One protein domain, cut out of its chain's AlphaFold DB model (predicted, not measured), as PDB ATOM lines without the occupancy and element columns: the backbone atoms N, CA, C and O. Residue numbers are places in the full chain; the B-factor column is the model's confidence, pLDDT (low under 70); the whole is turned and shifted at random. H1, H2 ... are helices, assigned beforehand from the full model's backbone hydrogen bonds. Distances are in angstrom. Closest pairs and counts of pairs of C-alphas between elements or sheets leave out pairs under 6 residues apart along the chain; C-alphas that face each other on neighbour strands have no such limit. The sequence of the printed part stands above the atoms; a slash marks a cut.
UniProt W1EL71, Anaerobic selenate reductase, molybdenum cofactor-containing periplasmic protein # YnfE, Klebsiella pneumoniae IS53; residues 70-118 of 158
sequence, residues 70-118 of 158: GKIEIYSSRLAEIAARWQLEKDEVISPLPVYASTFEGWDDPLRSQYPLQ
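What this domain is: This is residues 70 to 118 of the 158 residues of the protein "Anaerobic selenate reductase, molybdenum cofactor-containing periplasmic protein # YnfE" of Klebsiella pneumoniae IS53 (UniProt W1EL71). With little regular structure, this is a winding, only just flat chain: helix H1 lies toward one end, the long link after it loops out and folds back toward the start of H1, then runs off to the short helix H2 at the far end. Residues 108 to 114, of which 110 to 113 belong to H2, stick out. The printed part has 49 residues with two named helices, H1 then H2, and no named strand; its class is all helix, with 13 residues in named elements. It is only just extended, close to loose, with a radius of gyration of the C-alphas of 14.9 A and spans of 47 by 24 by 10 A.

How they stand to each other: H1, residues 77 to 85, and H2, residues 110 to 113, are apart, with no C-alpha of the one within 8 A of the other. Every O i to N i+4 pair in H1 is within hydrogen-bond range; H2 is too short for such a pair, and its one O i to N i+3 pair is within range.

Where its parts are: H1 begins at C-alpha 77 (14.736, -133.346, 182.810) and is 12.4 A long. H2 ends at C-alpha 113 (9.901, -144.732, 145.921).

The domain as a whole: The C-alphas farthest apart, of Gly 70 and Gln 114, are 48.5 A apart. The link from H1 to H2 is long, 24 residues. The printed part has no cut, and no printed residue is under 70 in pLDDT.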
ATOM      1  N   GLY A  70      23.306-126.263 186.611       97.44
ATOM      2  CA  GLY A  70      24.501-125.427 186.458       97.44
ATOM      3  C   GLY A  70      25.589-126.022 185.549       97.44
ATOM      4  O   GLY A  70      26.647-125.416 185.385       97.44
ATOM      5  N   LYS A  71      25.355-127.194 184.937       97.12
ATOM      6  CA  LYS A  71      26.309-127.932 184.087       97.12
ATOM      7  C   LYS A  71      25.768-128.137 182.670       97.12
ATOM      8  O   LYS A  71      24.636-127.782 182.355       97.12
ATOM      9  N   ILE A  72      26.586-128.729 181.797       97.62
ATOM     10  CA  ILE A  72      26.104-129.252 180.513       97.62
ATOM     11  C   ILE A  72      25.242-130.484 180.812       97.62
ATOM     12  O   ILE A  72      25.735-131.476 181.348       97.62
ATOM     13  N   GLU A  73      23.958-130.411 180.480       97.56
ATOM     14  CA  GLU A  73      22.998-131.489 180.713       97.56
ATOM     15  C   GLU A  73      22.954-132.420 179.507       97.56
ATOM     16  O   GLU A  73      22.371-132.089 178.479       97.56
ATOM     17  N   ILE A  74      23.580-133.594 179.631       98.12
ATOM     18  CA  ILE A  74      23.472-134.654 178.616       98.12
ATOM     19  C   ILE A  74      22.029-135.174 178.566       98.12
ATOM     20  O   ILE A  74      21.485-135.362 177.484       98.12
ATOM     21  N   TYR A  75      21.418-135.367 179.739       98.00
ATOM     22  CA  TYR A  75      20.000-135.674 179.899       98.00
ATOM     23  C   TYR A  75      19.258-134.429 180.385       98.00
ATOM     24  O   TYR A  75      19.607-133.883 181.434       98.00
ATOM     25  N   SER A  76      18.208-134.011 179.676       97.88
ATOM     26  CA  SER A  76      17.391-132.860 180.069       97.88
ATOM     27  C   SER A  76      16.087-133.294 180.741       97.88
ATOM     28  O   SER A  76      15.148-133.736 180.076       97.88
ATOM     29  N   SER A  77      15.982-133.099 182.060       96.38
ATOM     30  CA  SER A  77      14.736-133.346 182.810       96.38
ATOM     31  C   SER A  77      13.580-132.483 182.306       96.38
ATOM     32  O   SER A  77      12.449-132.949 182.199       96.38
ATOM     33  N   ARG A  78      13.871-131.243 181.899       96.31
ATOM     34  CA  ARG A  78      12.883-130.344 181.296       96.31
ATOM     35  C   ARG A  78      12.332-130.889 179.977       96.31
ATOM     36  O   ARG A  78      11.126-130.815 179.763       96.31
ATOM     37  N   LEU A  79      13.184-131.429 179.100       97.19
ATOM     38  CA  LEU A  79      12.709-132.071 177.868       97.19
ATOM     39  C   LEU A  79      11.941-133.364 178.166       97.19
ATOM     40  O   LEU A  79      10.963-133.630 177.478       97.19
ATOM     41  N   ALA A  80      12.314-134.116 179.208       97.12
ATOM     42  CA  ALA A  80      11.550-135.287 179.649       97.12
ATOM     43  C   ALA A  80      10.120-134.908 180.072       97.12
ATOM     44  O   ALA A  80       9.162-135.564 179.675       97.12
ATOM     45  N   GLU A  81       9.961-133.824 180.837       97.31
ATOM     46  CA  GLU A  81       8.639-133.317 181.226       97.31
ATOM     47  C   GLU A  81       7.813-132.843 180.030       97.31
ATOM     48  O   GLU A  81       6.608-133.083 179.989       97.31
ATOM     49  N   ILE A  82       8.446-132.165 179.067       97.06
ATOM     50  CA  ILE A  82       7.784-131.725 177.835       97.06
ATOM     51  C   ILE A  82       7.309-132.945 177.042       97.06
ATOM     52  O   ILE A  82       6.124-133.030 176.730       97.06
ATOM     53  N   ALA A  83       8.191-133.915 176.801       95.56
ATOM     54  CA  ALA A  83       7.874-135.144 176.077       95.56
ATOM     55  C   ALA A  83       6.744-135.954 176.737       95.56
ATOM     56  O   ALA A  83       5.951-136.577 176.042       95.56
ATOM     57  N   ALA A  84       6.643-135.934 178.070       95.50
ATOM     58  CA  ALA A  84       5.602-136.650 178.806       95.50
ATOM     59  C   ALA A  84       4.242-135.928 178.849       95.50
ATOM     60  O   ALA A  84       3.235-136.556 179.173       95.50
ATOM     61  N   ARG A  85       4.204-134.611 178.606       97.31
ATOM     62  CA  ARG A  85       2.994-133.785 178.791       97.31
ATOM     63  C   ARG A  85       2.416-133.239 177.496       97.31
ATOM     64  O   ARG A  85       1.224-132.951 177.455       97.31
ATOM     65  N   TRP A  86       3.249-132.991 176.494       97.12
ATOM     66  CA  TRP A  86       2.793-132.409 175.241       97.12
ATOM     67  C   TRP A  86       2.161-133.493 174.375       97.12
ATOM     68  O   TRP A  86       2.686-134.597 174.263       97.12
ATOM     69  N   GLN A  87       1.029-133.160 173.760       95.88
ATOM     70  CA  GLN A  87       0.479-133.961 172.679       95.88
ATOM     71  C   GLN A  87       1.288-133.631 171.426       95.88
ATOM     72  O   GLN A  87       1.239-132.497 170.957       95.88
ATOM     73  N   LEU A  88       2.057-134.603 170.950       92.25
ATOM     74  CA  LEU A  88       2.876-134.485 169.748       92.25
ATOM     75  C   LEU A  88       2.177-135.186 168.585       92.25
ATOM     76  O   LEU A  88       1.451-136.170 168.795       92.25
ATOM     77  N   GLU A  89       2.403-134.683 167.377       91.31
ATOM     78  CA  GLU A  89       2.024-135.398 166.162       91.31
ATOM     79  C   GLU A  89       2.901-136.647 165.974       91.31
ATOM     80  O   GLU A  89       3.946-136.817 166.605       91.31
ATOM     81  N   LYS A  90       2.453-137.575 165.121       85.62
ATOM     82  CA  LYS A  90       3.101-138.890 164.947       85.62
ATOM     83  C   LYS A  90       4.577-138.787 164.531       85.62
ATOM     84  O   LYS A  90       5.366-139.675 164.847       85.62
ATOM     85  N   ASP A  91       4.914-137.755 163.778       86.88
ATOM     86  CA  ASP A  91       6.222-137.453 163.203       86.88
ATOM     87  C   ASP A  91       7.038-136.448 164.035       86.88
ATOM     88  O   ASP A  91       8.157-136.094 163.665       86.88
ATOM     89  N   GLU A  92       6.521-136.021 165.187       91.81
ATOM     90  CA  GLU A  92       7.219-135.141 166.117       91.81
ATOM     91  C   GLU A  92       7.860-135.942 167.256       91.81
ATOM     92  O   GLU A  92       7.232-136.773 167.914       91.81
ATOM     93  N   VAL A  93       9.136-135.664 167.541       94.12
ATOM     94  CA  VAL A  93       9.878-136.332 168.615       94.12
ATOM     95  C   VAL A  93      10.561-135.297 169.497       94.12
ATOM     96  O   VAL A  93      11.427-134.545 169.053       94.12
ATOM     97  N   ILE A  94      10.221-135.310 170.786       96.69
ATOM     98  CA  ILE A  94      10.970-134.614 171.833       96.69
ATOM     99  C   ILE A  94      11.565-135.678 172.749       96.69
ATOM    100  O   ILE A  94      10.846-136.510 173.293       96.69
ATOM    101  N   SER A  95      12.884-135.650 172.926       96.75
ATOM    102  CA  SER A  95      13.604-136.619 173.750       96.75
ATOM    103  C   SER A  95      14.525-135.905 174.741       96.75
ATOM    104  O   SER A  95      15.161-134.911 174.382       96.75
ATOM    105  N   PRO A  96      14.646-136.403 175.985       97.69
ATOM    106  CA  PRO A  96      15.605-135.872 176.949       97.69
ATOM    107  C   PRO A  96      17.059-136.215 176.616       97.69
ATOM    108  O   PRO A  96      17.958-135.644 177.228       97.69
ATOM    109  N   LEU A  97      17.282-137.132 175.669       97.81
ATOM    110  CA  LEU A  97      18.588-137.509 175.133       97.81
ATOM    111  C   LEU A  97      18.625-137.315 173.613       97.81
ATOM    112  O   LEU A  97      17.587-137.451 172.959       97.81
ATOM    113  N   PRO A  98      19.807-137.087 173.019       96.81
ATOM    114  CA  PRO A  98      19.965-137.160 171.574       96.81
ATOM    115  C   PRO A  98      19.574-138.551 171.060       96.81
ATOM    116  O   PRO A  98      20.120-139.560 171.504       96.81
ATOM    117  N   VAL A  99      18.635-138.593 170.121       95.56
ATOM    118  CA  VAL A  99      18.172-139.813 169.452       95.56
ATOM    119  C   VAL A  99      18.078-139.559 167.954       95.56
ATOM    120  O   VAL A  99      17.920-138.418 167.523       95.56
ATOM    121  N   TYR A 100      18.163-140.624 167.160       94.00
ATOM    122  CA  TYR A 100      17.726-140.551 165.772       94.00
ATOM    123  C   TYR A 100      16.193-140.516 165.742       94.00
ATOM    124  O   TYR A 100      15.547-141.381 166.332       94.00
ATOM    125  N   ALA A 101      15.633-139.525 165.055       92.19
ATOM    126  CA  ALA A 101      14.210-139.412 164.779       92.19
ATOM    127  C   ALA A 101      14.036-139.298 163.263       92.19
ATOM    128  O   ALA A 101      14.583-138.381 162.650       92.19
ATOM    129  N   SER A 102      13.322-140.255 162.668       91.75
ATOM    130  CA  SER A 102      12.905-140.161 161.266       91.75
ATOM    131  C   SER A 102      11.834-139.074 161.130       91.75
ATOM    132  O   SER A 102      11.082-138.820 162.072       91.75
ATOM    133  N   THR A 103      11.784-138.423 159.971       88.38
ATOM    134  CA  THR A 103      10.835-137.351 159.649       88.38
ATOM    135  C   THR A 103      10.045-137.721 158.402       88.38
ATOM    136  O   THR A 103      10.527-138.498 157.575       88.38
ATOM    137  N   PHE A 104       8.865-137.123 158.228       90.44
ATOM    138  CA  PHE A 104       8.143-137.197 156.956       90.44
ATOM    139  C   PHE A 104       9.048-136.760 155.795       90.44
ATOM    140  O   PHE A 104       9.902-135.883 155.963       90.44
ATOM    141  N   GLU A 105       8.898-137.409 154.637       92.00
ATOM    142  CA  GLU A 105       9.722-137.162 153.440       92.00
ATOM    143  C   GLU A 105      11.242-137.286 153.706       92.00
ATOM    144  O   GLU A 105      12.086-136.744 152.984       92.00
ATOM    145  N   GLY A 106      11.599-138.012 154.772       90.31
ATOM    146  CA  GLY A 106      12.962-138.340 155.152       90.31
ATOM    147  C   GLY A 106      13.593-139.391 154.240       90.31
ATOM    148  O   GLY A 106      12.995-139.903 153.294       90.31
ATOM    149  N   TRP A 107      14.846-139.744 154.529       89.75
ATOM    150  CA  TRP A 107      15.599-140.678 153.684       89.75
ATOM    151  C   TRP A 107      15.001-142.100 153.670       89.75
ATOM    152  O   TRP A 107      15.182-142.824 152.682       89.75
ATOM    153  N   ASP A 108      14.337-142.478 154.768       92.44
ATOM    154  CA  ASP A 108      13.682-143.759 155.044       92.44
ATOM    155  C   ASP A 108      12.161-143.729 154.805       92.44
ATOM    156  O   ASP A 108      11.485-144.730 155.047       92.44
ATOM    157  N   ASP A 109      11.619-142.622 154.289       93.44
ATOM    158  CA  ASP A 109      10.192-142.501 153.998       93.44
ATOM    159  C   ASP A 109       9.801-143.340 152.757       93.44
ATOM    160  O   ASP A 109      10.452-143.236 151.707       93.44
ATOM    161  N   PRO A 110       8.727-144.156 152.816       94.38
ATOM    162  CA  PRO A 110       8.232-144.914 151.664       94.38
ATOM    163  C   PRO A 110       7.932-144.066 150.416       94.38
ATOM    164  O   PRO A 110       8.071-144.570 149.294       94.38
ATOM    165  N   LEU A 111       7.566-142.785 150.578       94.56
ATOM    166  CA  LEU A 111       7.323-141.848 149.473       94.56
ATOM    167  C   LEU A 111       8.547-141.644 148.590       94.56
ATOM    168  O   LEU A 111       8.395-141.289 147.423       94.56
ATOM    169  N   ARG A 112       9.750-141.944 149.082       94.31
ATOM    170  CA  ARG A 112      10.976-141.887 148.288       94.31
ATOM    171  C   ARG A 112      10.950-142.820 147.070       94.31
ATOM    172  O   ARG A 112      11.641-142.566 146.089       94.31
ATOM    173  N   SER A 113      10.134-143.877 147.098       94.56
ATOM    174  CA  SER A 113       9.901-144.732 145.921       94.56
ATOM    175  C   SER A 113       9.198-143.996 144.773       94.56
ATOM    176  O   SER A 113       9.432-144.317 143.609       94.56
ATOM    177  N   GLN A 114       8.376-142.994 145.095       95.62
ATOM    178  CA  GLN A 114       7.679-142.134 144.139       95.62
ATOM    179  C   GLN A 114       8.457-140.838 143.857       95.62
ATOM    180  O   GLN A 114       8.527-140.402 142.710       95.62
ATOM    181  N   TYR A 115       9.066-140.244 144.888       94.44
ATOM    182  CA  TYR A 115       9.837-138.999 144.837       94.44
ATOM    183  C   TYR A 115      11.290-139.258 145.278       94.44
ATOM    184  O   TYR A 115      11.638-139.060 146.441       94.44
ATOM    185  N   PRO A 116      12.169-139.728 144.373       92.50
ATOM    186  CA  PRO A 116      13.478-140.269 144.757       92.50
ATOM    187  C   PRO A 116      14.536-139.216 145.113       92.50
ATOM    188  O   PRO A 116      15.581-139.572 145.665       92.50
ATOM    189  N   LEU A 117      14.292-137.940 144.793       93.00
ATOM    190  CA  LEU A 117      15.220-136.833 145.020       93.00
ATOM    191  C   LEU A 117      14.756-135.971 146.196       93.00
ATOM    192  O   LEU A 117      13.625-135.492 146.207       93.00
ATOM    193  N   GLN A 118      15.656-135.717 147.146       93.44
ATOM    194  CA  GLN A 118      15.404-134.799 148.255       93.44
ATOM    195  C   GLN A 118      15.827-133.375 147.870       93.44
ATOM    196  O   GLN A 118      16.978-133.144 147.494       93.44
TER     197      GLN A 118